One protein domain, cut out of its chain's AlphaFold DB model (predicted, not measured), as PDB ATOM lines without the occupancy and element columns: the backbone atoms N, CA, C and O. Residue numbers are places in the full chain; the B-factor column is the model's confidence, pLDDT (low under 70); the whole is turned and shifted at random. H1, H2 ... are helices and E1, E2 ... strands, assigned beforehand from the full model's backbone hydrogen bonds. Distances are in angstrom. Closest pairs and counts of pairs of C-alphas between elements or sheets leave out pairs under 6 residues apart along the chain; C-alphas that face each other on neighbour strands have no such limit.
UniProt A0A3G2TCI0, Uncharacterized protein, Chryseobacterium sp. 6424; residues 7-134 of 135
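This is residues 7 to 134 of the 135 residues of an uncharacterized protein of Chryseobacterium sp. 6424 (UniProt A0A3G2TCI0). Two three-stranded antiparallel sheets, E4 - E1 - E6 and E3 - E2 - E5, lie face to face as a sandwich, their strands crossed at 45 degrees. The short H2 packs on E1 towards one end, and H1 lies at that same end, where the long strand E1 begins and the long strand E6 ends. The printed part has 128 residues with two named helices and six named strands, in the order H1 E1 E2 E3 E4 H2 E5 E6; the class is mostly strand. It is compact, with a radius of gyration of the C-alphas of 16.0 A, and elongated, spanning 50 by 27 by 22 A.

Residues 7 to 8 pair antiparallel with residues 110 to 111 of E5, residues 106 to 113. H1, residues 18 to 25, is not on either sheet; 3 of its 4 O i to N i+4 pairs are within hydrogen-bond range, and H2, residues 97 to 100, is too short for such a pair. E1, residues 34 to 49, is antiparallel to E6, residues 121 to 133, with N 38 and O 130 2.9 A apart, and to E4, residues 86 to 88, with N 87 and O 44 2.8 A apart. E2, residues 58 to 66, forms a hairpin with E3, residues 73 to 78, where N 63 and O 76 are 2.9 A apart. E2 is also antiparallel to E5, with N 62 and O 110 2.8 A apart. H2 lies only just over E1, with 3 of its 4 C-alphas there; the closest C-alphas, of Val 37 and Leu 97, are 4.8 A apart.

H1 begins at C-alpha 18 (163.899, 145.960, 129.377) and is 10.8 A long. E1 measures 39.4 A, E2 22.0 A, E3 15.4 A and E5 22.4 A. E6 measures 37.9 A and ends at C-alpha 133 (169.617, 135.616, 135.012).

The C-alphas farthest apart, of Asn 28 and Ala 116, are 51.5 A apart. The printed part has no cut and no long link. Its mean pLDDT is 90.9; residue 134 alone is under 70.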
ATOM      1  N   THR A   7     155.525 141.893 101.065       90.12
ATOM      2  CA  THR A   7     155.491 143.322 101.355       90.12
ATOM      3  C   THR A   7     156.041 143.535 102.752       90.12
ATOM      4  O   THR A   7     155.645 142.859 103.701       90.12
ATOM      5  N   ARG A   8     156.965 144.483 102.868       93.25
ATOM      6  CA  ARG A   8     157.656 144.804 104.108       93.25
ATOM      7  C   ARG A   8     157.078 146.075 104.712       93.25
ATOM      8  O   ARG A   8     156.897 147.061 104.001       93.25
ATOM      9  N   THR A   9     156.784 146.055 106.006       88.06
ATOM     10  CA  THR A   9     156.353 147.253 106.725       88.06
ATOM     11  C   THR A   9     157.540 148.181 106.981       88.06
ATOM     12  O   THR A   9     158.682 147.719 107.060       88.06
ATOM     13  N   PRO A  10     157.287 149.479 107.205       91.12
ATOM     14  CA  PRO A  10     158.225 150.318 107.935       91.12
ATOM     15  C   PRO A  10     158.579 149.701 109.295       91.12
ATOM     16  O   PRO A  10     157.865 148.833 109.812       91.12
ATOM     17  N   GLU A  11     159.678 150.168 109.879       91.94
ATOM     18  CA  GLU A  11     160.066 149.796 111.236       91.94
ATOM     19  C   GLU A  11     159.008 150.233 112.248       91.94
ATOM     20  O   GLU A  11     158.551 151.376 112.237       91.94
ATOM     21  N   ILE A  12     158.643 149.318 113.143       90.81
ATOM     22  CA  ILE A  12     157.697 149.554 114.229       90.81
ATOM     23  C   ILE A  12     158.502 149.601 115.531       90.81
ATOM     24  O   ILE A  12     158.950 148.548 115.994       90.81
ATOM     25  N   PRO A  13     158.728 150.782 116.131       91.00
ATOM     26  CA  PRO A  13     159.447 150.887 117.396       91.00
ATOM     27  C   PRO A  13     158.737 150.081 118.485       91.00
ATOM     28  O   PRO A  13     157.528 150.227 118.671       91.00
ATOM     29  N   MET A  14     159.466 149.243 119.225       84.69
ATOM     30  CA  MET A  14     158.854 148.479 120.321       84.69
ATOM     31  C   MET A  14     158.688 149.326 121.588       84.69
ATOM     32  O   MET A  14     157.861 148.995 122.434       84.69
ATOM     33  N   ASN A  15     159.471 150.404 121.732       76.25
ATOM     34  CA  ASN A  15     159.501 151.279 122.910       76.25
ATOM     35  C   ASN A  15     159.625 150.506 124.242       76.25
ATOM     36  O   ASN A  15     159.035 150.891 125.251       76.25
ATOM     37  N   ILE A  16     160.391 149.408 124.260       78.56
ATOM     38  CA  ILE A  16     160.613 148.603 125.469       78.56
ATOM     39  C   ILE A  16     161.933 149.012 126.119       78.56
ATOM     40  O   ILE A  16     163.000 148.890 125.519       78.56
ATOM     41  N   ASN A  17     161.874 149.421 127.388       81.75
ATOM     42  CA  ASN A  17     163.047 149.511 128.251       81.75
ATOM     43  C   ASN A  17     163.109 148.261 129.140       81.75
ATOM     44  O   ASN A  17     162.485 148.204 130.202       81.75
ATOM     45  N   LEU A  18     163.833 147.240 128.676       81.00
ATOM     46  CA  LEU A  18     163.899 145.960 129.377       81.00
ATOM     47  C   LEU A  18     164.597 146.096 130.739       81.00
ATOM     48  O   LEU A  18     164.169 145.458 131.693       81.00
ATOM     49  N   ASP A  19     165.604 146.966 130.859       83.56
ATOM     50  CA  ASP A  19     166.278 147.243 132.134       83.56
ATOM     51  C   ASP A  19     165.306 147.799 133.184       83.56
ATOM     52  O   ASP A  19     165.236 147.283 134.300       83.56
ATOM     53  N   ALA A  20     164.492 148.790 132.803       85.56
ATOM     54  CA  ALA A  20     163.449 149.328 133.673       85.56
ATOM     55  C   ALA A  20     162.436 148.241 134.066       85.56
ATOM     56  O   ALA A  20     162.118 148.093 135.244       85.56
ATOM     57  N   LYS A  21     161.997 147.412 133.107       82.94
ATOM     58  CA  LYS A  21     161.031 146.335 133.370       82.94
ATOM     59  C   LYS A  21     161.580 145.236 134.283       82.94
ATOM     60  O   LYS A  21     160.829 144.666 135.073       82.94
ATOM     61  N   ILE A  22     162.874 144.924 134.193       82.69
ATOM     62  CA  ILE A  22     163.538 143.992 135.115       82.69
ATOM     63  C   ILE A  22     163.550 144.593 136.520       82.69
ATOM     64  O   ILE A  22     163.096 143.931 137.449       82.69
ATOM     65  N   LYS A  23     163.989 145.848 136.668       85.62
ATOM     66  CA  LYS A  23     164.082 146.537 137.967       85.62
ATOM     67  C   LYS A  23     162.732 146.720 138.655       85.62
ATOM     68  O   LYS A  23     162.666 146.596 139.873       85.62
ATOM     69  N   GLU A  24     161.661 146.962 137.895       84.19
ATOM     70  CA  GLU A  24     160.286 147.007 138.419       84.19
ATOM     71  C   GLU A  24     159.886 145.699 139.114       84.19
ATOM     72  O   GLU A  24     159.220 145.725 140.144       84.19
ATOM     73  N   ASN A  25     160.290 144.554 138.557       80.94
ATOM     74  CA  ASN A  25     159.945 143.242 139.102       80.94
ATOM     75  C   ASN A  25     160.971 142.741 140.126       80.94
ATOM     76  O   ASN A  25     160.626 141.976 141.025       80.94
ATOM     77  N   ASN A  26     162.241 143.124 139.977       81.38
ATOM     78  CA  ASN A  26     163.319 142.732 140.871       81.38
ATOM     79  C   ASN A  26     164.443 143.792 140.887       81.38
ATOM     80  O   ASN A  26     165.336 143.750 140.037       81.38
ATOM     81  N   PRO A  27     164.431 144.729 141.857       84.38
ATOM     82  CA  PRO A  27     165.340 145.882 141.891       84.38
ATOM     83  C   PRO A  27     166.837 145.546 141.932       84.38
ATOM     84  O   PRO A  27     167.660 146.379 141.560       84.38
ATOM     85  N   ASN A  28     167.195 144.337 142.376       83.88
ATOM     86  CA  ASN A  28     168.584 143.879 142.464       83.88
ATOM     87  C   ASN A  28     169.158 143.412 141.117       83.88
ATOM     88  O   ASN A  28     170.362 143.178 141.020       83.88
ATOM     89  N   TYR A  29     168.319 143.261 140.089       83.12
ATOM     90  CA  TYR A  29     168.747 142.855 138.756       83.12
ATOM     91  C   TYR A  29     168.606 144.001 137.758       83.12
ATOM     92  O   TYR A  29     167.760 144.884 137.861       83.12
ATOM     93  N   SER A  30     169.458 143.946 136.748       84.75
ATOM     94  CA  SER A  30     169.484 144.836 135.598       84.75
ATOM     95  C   SER A  30     169.665 144.005 134.335       84.75
ATOM     96  O   SER A  30     169.931 142.798 134.395       84.75
ATOM     97  N   ILE A  31     169.601 144.652 133.173       84.38
ATOM     98  CA  ILE A  31     169.915 143.983 131.909       84.38
ATOM     99  C   ILE A  31     171.335 143.390 131.885       84.38
ATOM    100  O   ILE A  31     171.575 142.382 131.223       84.38
ATOM    101  N   ASN A  32     172.263 143.962 132.657       85.94
ATOM    102  CA  ASN A  32     173.643 143.484 132.749       85.94
ATOM    103  C   ASN A  32     173.768 142.155 133.506       85.94
ATOM    104  O   ASN A  32     174.771 141.465 133.361       85.94
ATOM    105  N   ASN A  33     172.755 141.783 134.293       85.62
ATOM    106  CA  ASN A  33     172.709 140.508 135.007       85.62
ATOM    107  C   ASN A  33     172.053 139.394 134.173       85.62
ATOM    108  O   ASN A  33     171.960 138.250 134.627       85.62
ATOM    109  N   LEU A  34     171.563 139.709 132.969       85.75
ATOM    110  CA  LEU A  34     170.943 138.725 132.092       85.75
ATOM    111  C   LEU A  34     171.995 137.925 131.328       85.75
ATOM    112  O   LEU A  34     172.897 138.475 130.702       85.75
ATOM    113  N   LYS A  35     171.809 136.607 131.319       89.50
ATOM    114  CA  LYS A  35     172.599 135.670 130.518       89.50
ATOM    115  C   LYS A  35     171.958 135.389 129.162       89.50
ATOM    116  O   LYS A  35     172.663 135.054 128.218       89.50
ATOM    117  N   SER A  36     170.629 135.454 129.083       89.94
ATOM    118  CA  SER A  36     169.884 135.092 127.877       89.94
ATOM    119  C   SER A  36     168.509 135.748 127.846       89.94
ATOM    120  O   SER A  36     167.823 135.801 128.873       89.94
ATOM    121  N   VAL A  37     168.104 136.200 126.662       91.38
ATOM    122  CA  VAL A  37     166.747 136.635 126.325       91.38
ATOM    123  C   VAL A  37     166.345 135.923 125.044       91.38
ATOM    124  O   VAL A  37     166.927 136.157 123.989       91.38
ATOM    125  N   LYS A  38     165.319 135.075 125.119       93.44
ATOM    126  CA  LYS A  38     164.781 134.363 123.954       93.44
ATOM    127  C   LYS A  38     163.293 134.614 123.808       93.44
ATOM    128  O   LYS A  38     162.559 134.643 124.799       93.44
ATOM    129  N   LEU A  39     162.833 134.759 122.573       93.31
ATOM    130  CA  LEU A  39     161.406 134.786 122.281       93.31
ATOM    131  C   LEU A  39     160.830 133.381 122.502       93.31
ATOM    132  O   LEU A  39     161.334 132.405 121.961       93.31
ATOM    133  N   SER A  40     159.786 133.269 123.320       93.44
ATOM    134  CA  SER A  40     159.138 131.985 123.607       93.44
ATOM    135  C   SER A  40     157.815 131.821 122.882       93.44
ATOM    136  O   SER A  40     157.460 130.701 122.530       93.44
ATOM    137  N   THR A  41     157.059 132.903 122.726       93.94
ATOM    138  CA  THR A  41     155.743 132.885 122.084       93.94
ATOM    139  C   THR A  41     155.537 134.179 121.324       93.94
ATOM    140  O   THR A  41     155.899 135.252 121.812       93.94
ATOM    141  N   LEU A  42     154.908 134.083 120.157       94.44
ATOM    142  CA  LEU A  42     154.487 135.240 119.387       94.44
ATOM    143  C   LEU A  42     153.188 134.920 118.655       94.44
ATOM    144  O   LEU A  42     153.057 133.877 118.011       94.44
ATOM    145  N   SER A  43     152.222 135.816 118.776       95.81
ATOM    146  CA  SER A  43     150.948 135.727 118.072       95.81
ATOM    147  C   SER A  43     150.452 137.114 117.708       95.81
ATOM    148  O   SER A  43     150.813 138.103 118.346       95.81
ATOM    149  N   VAL A  44     149.631 137.172 116.670       95.12
ATOM    150  CA  VAL A  44     148.919 138.381 116.274       95.12
ATOM    151  C   VAL A  44     147.434 138.087 116.310       95.12
ATOM    152  O   VAL A  44     147.000 137.149 115.649       95.12
ATOM    153  N   ASP A  45     146.676 138.907 117.027       97.12
ATOM    154  CA  ASP A  45     145.220 138.853 117.049       97.12
ATOM    155  C   ASP A  45     144.614 139.985 116.224       97.12
ATOM    156  O   ASP A  45     145.123 141.112 116.177       97.12
ATOM    157  N   TRP A  46     143.491 139.680 115.589       97.00
ATOM    158  CA  TRP A  46     142.662 140.651 114.900       97.00
ATOM    159  C   TRP A  46     142.013 141.595 115.913       97.00
ATOM    160  O   TRP A  46     141.484 141.149 116.931       97.00
ATOM    161  N   VAL A  47     142.018 142.898 115.620       96.69
ATOM    162  CA  VAL A  47     141.326 143.903 116.441       96.69
ATOM    163  C   VAL A  47     140.182 144.539 115.662       96.69
ATOM    164  O   VAL A  47     139.050 144.539 116.138       96.69
ATOM    165  N   SER A  48     140.468 145.089 114.481       95.75
ATOM    166  CA  SER A  48     139.474 145.763 113.642       95.75
ATOM    167  C   SER A  48     139.982 145.975 112.218       95.75
ATOM    168  O   SER A  48     141.189 145.976 111.976       95.75
ATOM    169  N   SER A  49     139.071 146.236 111.288       95.38
ATOM    170  CA  SER A  49     139.373 146.689 109.927       95.38
ATOM    171  C   SER A  49     138.244 147.564 109.377       95.38
ATOM    172  O   SER A  49     137.147 147.561 109.939       95.38
ATOM    173  N   ILE A  50     138.504 148.341 108.318       92.75
ATOM    174  CA  ILE A  50     137.491 149.224 107.712       92.75
ATOM    175  C   ILE A  50     136.554 148.419 106.803       92.75
ATOM    176  O   ILE A  50     135.344 148.633 106.835       92.75
ATOM    177  N   ALA A  51     137.090 147.477 106.022       92.19
ATOM    178  CA  ALA A  51     136.339 146.655 105.069       92.19
ATOM    179  C   ALA A  51     136.104 145.209 105.557       92.19
ATOM    180  O   ALA A  51     135.928 144.304 104.743       92.19
ATOM    181  N   ASP A  52     136.122 144.979 106.876       90.75
ATOM    182  CA  ASP A  52     136.000 143.656 107.521       90.75
ATOM    183  C   ASP A  52     137.058 142.629 107.060       90.75
ATOM    184  O   ASP A  52     136.907 141.418 107.225       90.75
ATOM    185  N   THR A  53     138.194 143.100 106.531       93.62
ATOM    186  CA  THR A  53     139.333 142.234 106.216       93.62
ATOM    187  C   THR A  53     139.842 141.540 107.478       93.62
ATOM    188  O   THR A  53     140.043 142.171 108.522       93.62
ATOM    189  N   ARG A  54     140.071 140.228 107.374       94.94
ATOM    190  CA  ARG A  54     140.508 139.337 108.460       94.94
ATOM    191  C   ARG A  54     141.930 138.820 108.230       94.94
ATOM    192  O   ARG A  54     142.476 138.958 107.142       94.94
ATOM    193  N   LEU A  55     142.552 138.211 109.243       95.00
ATOM    194  CA  LEU A  55     143.974 137.830 109.190       95.00
ATOM    195  C   LEU A  55     144.300 136.721 108.185       95.00
ATOM    196  O   LEU A  55     145.457 136.577 107.796       95.00
ATOM    197  N   ASN A  56     143.310 135.964 107.712       94.00
ATOM    198  CA  ASN A  56     143.496 134.951 106.675       94.00
ATOM    199  C   ASN A  56     143.870 135.551 105.308       94.00
ATOM    200  O   ASN A  56     144.264 134.794 104.425       94.00
ATOM    201  N   VAL A  57     143.803 136.882 105.131       93.25
ATOM    202  CA  VAL A  57     144.397 137.542 103.954       93.25
ATOM    203  C   VAL A  57     145.923 137.564 103.992       93.25
ATOM    204  O   VAL A  57     146.558 137.741 102.956       93.25
ATOM    205  N   ILE A  58     146.532 137.387 105.166       93.50
ATOM    206  CA  ILE A  58     147.976 137.223 105.326       93.50
ATOM    207  C   ILE A  58     148.255 135.726 105.244       93.50
ATOM    208  O   ILE A  58     147.985 134.988 106.187       93.50
ATOM    209  N   LYS A  59     148.802 135.273 104.112       94.69
ATOM    210  CA  LYS A  59     149.146 133.866 103.883       94.69
ATOM    211  C   LYS A  59     150.405 133.476 104.641       94.69
ATOM    212  O   LYS A  59     150.428 132.456 105.321       94.69
ATOM    213  N   ASN A  60     151.458 134.275 104.493       96.12
ATOM    214  CA  ASN A  60     152.734 134.055 105.162       96.12
ATOM    215  C   ASN A  60     153.182 135.343 105.841       96.12
ATOM    216  O   ASN A  60     152.960 136.428 105.309       96.12
ATOM    217  N   ALA A  61     153.863 135.213 106.969       96.19
ATOM    218  CA  ALA A  61     154.459 136.327 107.678       96.19
ATOM    219  C   ALA A  61     155.847 135.955 108.204       96.19
ATOM    220  O   ALA A  61     156.104 134.815 108.597       96.19
ATOM    221  N   ARG A  62     156.747 136.931 108.219       97.25
ATOM    222  CA  ARG A  62     158.064 136.863 108.853       97.25
ATOM    223  C   ARG A  62     158.228 138.103 109.711       97.25
ATOM    224  O   ARG A  62     157.834 139.191 109.296       97.25
ATOM    225  N   ILE A  63     158.783 137.928 110.901       96.25
ATOM    226  CA  ILE A  63     159.019 139.026 111.832       96.25
ATOM    227  C   ILE A  63     160.504 139.081 112.129       96.25
ATOM    228  O   ILE A  63     161.108 138.079 112.523       96.25
ATOM    229  N   TYR A  64     161.062 140.270 111.952       96.75
ATOM    230  CA  TYR A  64     162.456 140.564 112.221       96.75
ATOM    231  C   TYR A  64     162.566 141.551 113.377       96.75
ATOM    232  O   TYR A  64     161.733 142.447 113.521       96.75
ATOM    233  N   LEU A  65     163.607 141.380 114.182       95.56
ATOM    234  CA  LEU A  65     164.042 142.320 115.201       95.56
ATOM    235  C   LEU A  65     165.225 143.117 114.666       95.56
ATOM    236  O   LEU A  65     166.151 142.549 114.085       95.56
ATOM    237  N   LYS A  66     165.209 144.423 114.901       95.25
ATOM    238  CA  LYS A  66     166.289 145.329 114.534       95.25
ATOM    239  C   LYS A  66     166.708 146.166 115.736       95.25
ATOM    240  O   LYS A  66     165.887 146.533 116.575       95.25
ATOM    241  N   ALA A  67     168.001 146.454 115.803       93.94
ATOM    242  CA  ALA A  67     168.611 147.381 116.747       93.94
ATOM    243  C   ALA A  67     169.716 148.182 116.024       93.94
ATOM    244  O   ALA A  67     170.181 147.753 114.963       93.94
ATOM    245  N   PRO A  68     170.151 149.342 116.550       92.38
ATOM    246  CA  PRO A  68     171.170 150.163 115.911       92.38
ATOM    247  C   PRO A  68     172.483 149.393 115.758       92.38
ATOM    248  O   PRO A  68     172.933 148.735 116.695       92.38
ATOM    249  N   ASN A  69     173.112 149.513 114.587       91.19
ATOM    250  CA  ASN A  69     174.386 148.863 114.250       91.19
ATOM    251  C   ASN A  69     174.365 147.324 114.324       91.19
ATOM    252  O   ASN A  69     175.420 146.701 114.422       91.19
ATOM    253  N   MET A  70     173.180 146.709 114.283       93.19
ATOM    254  CA  MET A  70     173.011 145.260 114.235       93.19
ATOM    255  C   MET A  70     172.283 144.862 112.953       93.19
ATOM    256  O   MET A  70     171.429 145.600 112.455       93.19
ATOM    257  N   GLU A  71     172.616 143.685 112.430       95.31
ATOM    258  CA  GLU A  71     171.847 143.078 111.347       95.31
ATOM    259  C   GLU A  71     170.430 142.743 111.814       95.31
ATOM    260  O   GLU A  71     170.164 142.545 112.997       95.31
ATOM    261  N   GLU A  72     169.497 142.680 110.877       95.81
ATOM    262  CA  GLU A  72     168.126 142.302 111.187       95.81
ATOM    263  C   GLU A  72     168.053 140.808 111.488       95.81
ATOM    264  O   GLU A  72     168.519 139.966 110.717       95.81
ATOM    265  N   LYS A  73     167.426 140.464 112.607       96.88
ATOM    266  CA  LYS A  73     167.335 139.084 113.071       96.88
ATOM    267  C   LYS A  73     165.944 138.539 112.831       96.88
ATOM    268  O   LYS A  73     164.988 139.055 113.398       96.88
ATOM    269  N   LEU A  74     165.811 137.482 112.033       96.94
ATOM    270  CA  LEU A  74     164.544 136.762 111.911       96.94
ATOM    271  C   LEU A  74     164.217 136.094 113.254       96.94
ATOM    272  O   LEU A  74     164.961 135.229 113.703       96.94
ATOM    273  N   ILE A  75     163.109 136.485 113.884       96.56
ATOM    274  CA  ILE A  75     162.717 135.973 115.208       96.56
ATOM    275  C   ILE A  75     161.493 135.063 115.161       96.56
ATOM    276  O   ILE A  75     161.273 134.288 116.091       96.56
ATOM    277  N   ALA A  76     160.688 135.137 114.100       97.50
ATOM    278  CA  ALA A  76     159.470 134.349 113.989       97.50
ATOM    279  C   ALA A  76     158.944 134.260 112.552       97.50
ATOM    280  O   ALA A  76     159.084 135.198 111.763       97.50
ATOM    281  N   THR A  77     158.284 133.149 112.227       97.88
ATOM    282  CA  THR A  77     157.609 132.940 110.938       97.88
ATOM    283  C   THR A  77     156.233 132.311 111.120       97.88
ATOM    284  O   THR A  77     155.988 131.567 112.065       97.88
ATOM    285  N   ALA A  78     155.321 132.610 110.203       97.31
ATOM    286  CA  ALA A  78     154.039 131.936 110.063       97.31
ATOM    287  C   ALA A  78     153.828 131.627 108.580       97.31
ATOM    288  O   ALA A  78     154.010 132.503 107.731       97.31
ATOM    289  N   TYR A  79     153.460 130.391 108.258       95.62
ATOM    290  CA  TYR A  79     153.258 129.957 106.878       95.62
ATOM    291  C   TYR A  79     151.878 129.350 106.692       95.62
ATOM    292  O   TYR A  79     151.404 128.607 107.546       95.62
ATOM    293  N   ASN A  80     151.275 129.634 105.539       94.56
ATOM    294  CA  ASN A  80     149.957 129.152 105.137       94.56
ATOM    295  C   ASN A  80     148.874 129.404 106.197       94.56
ATOM    296  O   ASN A  80     148.056 128.528 106.479       94.56
ATOM    297  N   ASN A  81     148.863 130.602 106.787       95.00
ATOM    298  CA  ASN A  81     147.797 130.988 107.693       95.00
ATOM    299  C   ASN A  81     146.448 130.971 106.963       95.00
ATOM    300  O   ASN A  81     146.295 131.497 105.862       95.00
ATOM    301  N   THR A  82     145.468 130.361 107.616       94.94
ATOM    302  CA  THR A  82     144.070 130.301 107.175       94.94
ATOM    303  C   THR A  82     143.117 130.804 108.256       94.94
ATOM    304  O   THR A  82     141.920 130.932 108.008       94.94
ATOM    305  N   ASN A  83     143.632 131.116 109.450       96.50
ATOM    306  CA  ASN A  83     142.826 131.556 110.572       96.50
ATOM    307  C   ASN A  83     142.509 133.060 110.423       96.50
ATOM    308  O   ASN A  83     143.428 133.868 110.249       96.50
ATOM    309  N   PRO A  84     141.222 133.451 110.471       96.06
ATOM    310  CA  PRO A  84     140.809 134.841 110.294       96.06
ATOM    311  C   PRO A  84     141.090 135.730 111.515       96.06
ATOM    312  O   PRO A  84     141.148 136.950 111.374       96.06
ATOM    313  N   ASN A  85     141.264 135.146 112.701       96.69
ATOM    314  CA  ASN A  85     141.290 135.883 113.965       96.69
ATOM    315  C   ASN A  85     142.673 135.934 114.608       96.69
ATOM    316  O   ASN A  85     142.988 136.929 115.250       96.69
ATOM    317  N   THR A  86     143.495 134.902 114.414       97.19
ATOM    318  CA  THR A  86     144.817 134.820 115.045       97.19
ATOM    319  C   THR A  86     145.846 134.228 114.091       97.19
ATOM    320  O   THR A  86     145.598 133.197 113.474       97.19
ATOM    321  N   ILE A  87     147.032 134.834 114.021       96.88
ATOM    322  CA  ILE A  87     148.223 134.240 113.405       96.88
ATOM    323  C   ILE A  87     149.137 133.759 114.527       96.88
ATOM    324  O   ILE A  87     149.661 134.561 115.302       96.88
ATOM    325  N   THR A  88     149.348 132.449 114.607       95.19
ATOM    326  CA  THR A  88     150.339 131.852 115.507       95.19
ATOM    327  C   THR A  88     151.667 131.720 114.781       95.19
ATOM    328  O   THR A  88     151.724 131.177 113.678       95.19
ATOM    329  N   PHE A  89     152.739 132.204 115.403       97.06
ATOM    330  CA  PHE A  89     154.069 132.136 114.823       97.06
ATOM    331  C   PHE A  89     154.889 130.997 115.421       97.06
ATOM    332  O   PHE A  89     154.880 130.762 116.630       97.06
ATOM    333  N   THR A  90     155.681 130.359 114.568       97.69
ATOM    334  CA  THR A  90     156.825 129.553 114.980       97.69
ATOM    335  C   THR A  90     157.963 130.501 115.337       97.69
ATOM    336  O   THR A  90     158.440 131.257 114.488       97.69
ATOM    337  N   VAL A  91     158.385 130.482 116.599       96.44
ATOM    338  CA  VAL A  91     159.505 131.298 117.087       96.44
ATOM    339  C   VAL A  91     160.838 130.651 116.712       96.44
ATOM    340  O   VAL A  91     160.973 129.429 116.761       96.44
ATOM    341  N   MET A  92     161.818 131.468 116.329       95.06
ATOM    342  CA  MET A  92     163.184 131.011 116.067       95.06
ATOM    343  C   MET A  92     163.951 130.901 117.390       95.06
ATOM    344  O   MET A  92     163.788 131.747 118.273       95.06
ATOM    345  N   ASP A  93     164.797 129.878 117.539       93.62
ATOM    346  CA  ASP A  93     165.638 129.714 118.733       93.62
ATOM    347  C   ASP A  93     166.859 130.644 118.682       93.62
ATOM    348  O   ASP A  93     167.984 130.222 118.433       93.62
ATOM    349  N   GLU A  94     166.616 131.934 118.894       93.69
ATOM    350  CA  GLU A  94     167.621 132.985 118.756       93.69
ATOM    351  C   GLU A  94     167.915 133.669 120.089       93.69
ATOM    352  O   GLU A  94     167.014 133.928 120.890       93.69
ATOM    353  N   GLU A  95     169.191 133.978 120.324       94.12
ATOM    354  CA  GLU A  95     169.617 134.796 121.460       94.12
ATOM    355  C   GLU A  95     169.462 136.280 121.118       94.12
ATOM    356  O   GLU A  95     170.115 136.797 120.209       94.12
ATOM    357  N   LEU A  96     168.591 136.969 121.855       93.75
ATOM    358  CA  LEU A  96     168.160 138.331 121.551       93.75
ATOM    359  C   LEU A  96     168.684 139.367 122.544       93.75
ATOM    360  O   LEU A  96     168.445 140.554 122.336       93.75
ATOM    361  N   LEU A  97     169.411 138.969 123.597       92.06
ATOM    362  CA  LEU A  97     169.866 139.887 124.650       92.06
ATOM    363  C   LEU A  97     170.522 141.158 124.093       92.06
ATOM    364  O   LEU A  97     170.203 142.259 124.539       92.06
ATOM    365  N   ASN A  98     171.393 141.026 123.092       91.94
ATOM    366  CA  ASN A  98     172.114 142.165 122.519       91.94
ATOM    367  C   ASN A  98     171.189 143.188 121.835       91.94
ATOM    368  O   ASN A  98     171.468 144.380 121.909       91.94
ATOM    369  N   TYR A  99     170.058 142.755 121.270       92.75
ATOM    370  CA  TYR A  99     169.060 143.647 120.663       92.75
ATOM    371  C   TYR A  99     168.244 144.421 121.709       92.75
ATOM    372  O   TYR A  99     167.706 145.489 121.419       92.75
ATOM    373  N   PHE A 100     168.172 143.910 122.943       90.06
ATOM    374  CA  PHE A 100     167.459 144.547 124.054       90.06
ATOM    375  C   PHE A 100     168.356 145.391 124.966       90.06
ATOM    376  O   PHE A 100     167.838 146.063 125.854       90.06
ATOM    377  N   ARG A 101     169.682 145.427 124.737       88.44
ATOM    378  CA  ARG A 101     170.620 146.320 125.458       88.44
ATOM    379  C   ARG A 101     170.382 147.810 125.196       88.44
ATOM    380  O   ARG A 101     170.978 148.653 125.856       88.44
ATOM    381  N   THR A 102     169.513 148.124 124.244       87.00
ATOM    382  CA  THR A 102     169.054 149.468 123.901       87.00
ATOM    383  C   THR A 102     167.528 149.524 123.956       87.00
ATOM    384  O   THR A 102     166.860 148.502 123.799       87.00
ATOM    385  N   SER A 103     166.973 150.722 124.127       86.94
ATOM    386  CA  SER A 103     165.543 150.997 123.944       86.94
ATOM    387  C   SER A 103     165.172 151.312 122.489       86.94
ATOM    388  O   SER A 103     163.990 151.390 122.162       86.94
ATOM    389  N   GLN A 104     166.161 151.483 121.606       90.06
ATOM    390  CA  GLN A 104     165.975 151.811 120.188       90.06
ATOM    391  C   GLN A 104     165.820 150.554 119.320       90.06
ATOM    392  O   GLN A 104     166.420 150.451 118.253       90.06
ATOM    393  N   ASN A 105     165.055 149.572 119.794       91.44
ATOM    394  CA  ASN A 105     164.736 148.374 119.021       91.44
ATOM    395  C   ASN A 105     163.394 148.520 118.291       91.44
ATOM    396  O   ASN A 105     162.463 149.195 118.745       91.44
ATOM    397  N   SER A 106     163.310 147.885 117.128       93.81
ATOM    398  CA  SER A 106     162.139 147.915 116.260       93.81
ATOM    399  C   SER A 106     161.830 146.529 115.705       93.81
ATOM    400  O   SER A 106     162.699 145.663 115.586       93.81
ATOM    401  N   LEU A 107     160.558 146.313 115.383       93.75
ATOM    402  CA  LEU A 107     160.089 145.144 114.658       93.75
ATOM    403  C   LEU A 107     159.841 145.498 113.203       93.75
ATOM    404  O   LEU A 107     159.392 146.597 112.879       93.75
ATOM    405  N   ILE A 108     160.073 144.525 112.336       95.62
ATOM    406  CA  ILE A 108     159.747 144.620 110.922       95.62
ATOM    407  C   ILE A 108     158.911 143.410 110.543       95.62
ATOM    408  O   ILE A 108     159.293 142.272 110.820       95.62
ATOM    409  N   PHE A 109     157.774 143.665 109.903       94.25
ATOM    410  CA  PHE A 109     156.873 142.632 109.422       94.25
ATOM    411  C   PHE A 109     157.030 142.504 107.913       94.25
ATOM    412  O   PHE A 109     156.889 143.474 107.173       94.25
ATOM    413  N   GLU A 110     157.287 141.290 107.445       95.25
ATOM    414  CA  GLU A 110     157.167 140.939 106.035       95.25
ATOM    415  C   GLU A 110     155.978 140.011 105.865       95.25
ATOM    416  O   GLU A 110     155.941 138.929 106.446       95.25
ATOM    417  N   VAL A 111     155.012 140.417 105.049       93.12
ATOM    418  CA  VAL A 111     153.774 139.670 104.822       93.12
ATOM    419  C   VAL A 111     153.614 139.327 103.350       93.12
ATOM    420  O   VAL A 111     153.887 140.140 102.475       93.12
ATOM    421  N   MET A 112     153.155 138.116 103.065       93.56
ATOM    422  CA  MET A 112     152.684 137.708 101.746       93.56
ATOM    423  C   MET A 112     151.177 137.526 101.831       93.56
ATOM    424  O   MET A 112     150.697 136.743 102.655       93.56
ATOM    425  N   ALA A 113     150.439 138.227 100.977       89.69
ATOM    426  CA  ALA A 113     148.991 138.162 100.970       89.69
ATOM    427  C   ALA A 113     148.479 136.921 100.213       89.69
ATOM    428  O   ALA A 113     149.023 136.509  99.187       89.69
ATOM    429  N   SER A 114     147.392 136.317 100.690       86.31
ATOM    430  CA  SER A 114     146.657 135.294  99.935       86.31
ATOM    431  C   SER A 114     145.846 135.907  98.796       86.31
ATOM    432  O   SER A 114     145.558 135.226  97.822       86.31
ATOM    433  N   THR A 115     145.475 137.182  98.896       83.56
ATOM    434  CA  THR A 115     144.685 137.905  97.895       83.56
ATOM    435  C   THR A 115     145.017 139.392  97.916       83.56
ATOM    436  O   THR A 115     145.281 139.959  98.975       83.56
ATOM    437  N   ALA A 116     144.966 140.048  96.754       79.44
ATOM    438  CA  ALA A 116     145.037 141.505  96.693       79.44
ATOM    439  C   ALA A 116     143.850 142.109  97.458       79.44
ATOM    440  O   ALA A 116     142.699 141.815  97.137       79.44
ATOM    441  N   THR A 117     144.141 142.913  98.478       79.50
ATOM    442  CA  THR A 117     143.141 143.515  99.368       79.50
ATOM    443  C   THR A 117     143.581 144.940  99.687       79.50
ATOM    444  O   THR A 117     144.762 145.164  99.948       79.50
ATOM    445  N   ALA A 118     142.656 145.899  99.643       83.31
ATOM    446  CA  ALA A 118     142.904 147.293 100.004       83.31
ATOM    447  C   ALA A 118     142.046 147.641 101.226       83.31
ATOM    448  O   ALA A 118     140.863 147.935 101.090       83.31
ATOM    449  N   ASP A 119     142.638 147.545 102.415       86.75
ATOM    450  CA  ASP A 119     141.977 147.815 103.693       86.75
ATOM    451  C   ASP A 119     143.012 148.278 104.731       86.75
ATOM    452  O   ASP A 119     144.212 148.026 104.589       86.75
ATOM    453  N   GLN A 120     142.545 148.938 105.787       88.56
ATOM    454  CA  GLN A 120     143.333 149.267 106.963       88.56
ATOM    455  C   GLN A 120     143.010 148.279 108.083       88.56
ATOM    456  O   GLN A 120     141.930 148.306 108.670       88.56
ATOM    457  N   LEU A 121     143.974 147.421 108.397       89.69
ATOM    458  CA  LEU A 121     143.854 146.390 109.419       89.69
ATOM    459  C   LEU A 121     144.569 146.820 110.705       89.69
ATOM    460  O   LEU A 121     145.753 147.152 110.686       89.69
ATOM    461  N   THR A 122     143.864 146.764 111.832       92.25
ATOM    462  CA  THR A 122     144.437 146.928 113.172       92.25
ATOM    463  C   THR A 122     144.598 145.565 113.825       92.25
ATOM    464  O   THR A 122     143.680 144.741 113.837       92.25
ATOM    465  N   MET A 123     145.782 145.333 114.383       92.38
ATOM    466  CA  MET A 123     146.187 144.053 114.948       92.38
ATOM    467  C   MET A 123     146.826 144.257 116.320       92.38
ATOM    468  O   MET A 123     147.456 145.286 116.571       92.38
ATOM    469  N   ARG A 124     146.711 143.258 117.195       93.38
ATOM    470  CA  ARG A 124     147.404 143.213 118.485       93.38
ATOM    471  C   ARG A 124     148.502 142.164 118.430       93.38
ATOM    472  O   ARG A 124     148.222 140.994 118.203       93.38
ATOM    473  N   LEU A 125     149.743 142.578 118.667       90.75
ATOM    474  CA  LEU A 125     150.876 141.668 118.802       90.75
ATOM    475  C   LEU A 125     151.011 141.229 120.262       90.75
ATOM    476  O   LEU A 125     151.240 142.065 121.134       90.75
ATOM    477  N   ASN A 126     150.933 139.926 120.518       92.06
ATOM    478  CA  ASN A 126     151.213 139.352 121.830       92.06
ATOM    479  C   ASN A 126     152.548 138.610 121.774       92.06
ATOM    480  O   ASN A 126     152.707 137.656 121.005       92.06
ATOM    481  N   SER A 127     153.499 139.028 122.603       89.31
ATOM    482  CA  SER A 127     154.831 138.434 122.689       89.31
ATOM    483  C   SER A 127     155.131 137.972 124.111       89.31
ATOM    484  O   SER A 127     154.689 138.566 125.093       89.31
ATOM    485  N   GLY A 128     155.883 136.880 124.216       89.38
ATOM    486  CA  GLY A 128     156.370 136.348 125.481       89.38
ATOM    487  C   GLY A 128     157.856 136.052 125.380       89.38
ATOM    488  O   GLY A 128     158.285 135.331 124.478       89.38
ATOM    489  N   PHE A 129     158.637 136.587 126.314       88.06
ATOM    490  CA  PHE A 129     160.083 136.392 126.376       88.06
ATOM    491  C   PHE A 129     160.456 135.531 127.577       88.06
ATOM    492  O   PHE A 129     159.952 135.721 128.683       88.06
ATOM    493  N   LYS A 130     161.372 134.589 127.357       88.69
ATOM    494  CA  LYS A 130     162.054 133.849 128.417       88.69
ATOM    495  C   LYS A 130     163.379 134.533 128.705       88.69
ATOM    496  O   LYS A 130     164.187 134.733 127.800       88.69
ATOM    497  N   ILE A 131     163.595 134.856 129.974       85.69
ATOM    498  CA  ILE A 131     164.791 135.541 130.458       85.69
ATOM    499  C   ILE A 131     165.513 134.612 131.434       85.69
ATOM    500  O   ILE A 131     164.880 134.028 132.315       85.69
ATOM    501  N   ARG A 132     166.833 134.462 131.285       85.38
ATOM    502  CA  ARG A 132     167.688 133.768 132.261       85.38
ATOM    503  C   ARG A 132     168.654 134.763 132.891       85.38
ATOM    504  O   ARG A 132     169.393 135.433 132.171       85.38
ATOM    505  N   VAL A 133     168.667 134.821 134.219       78.44
ATOM    506  CA  VAL A 133     169.617 135.616 135.012       78.44
ATOM    507  C   VAL A 133     170.845 134.783 135.372       78.44
ATOM    508  O   VAL A 133     170.755 133.560 135.497       78.44
ATOM    509  N   GLN A 134     171.994 135.438 135.516       67.19
ATOM    510  CA  GLN A 134     173.154 134.848 136.176       67.19
ATOM    511  C   GLN A 134     172.994 135.048 137.688       67.19
ATOM    512  O   GLN A 134     172.856 136.186 138.138       67.19
TER     513      GLN A 134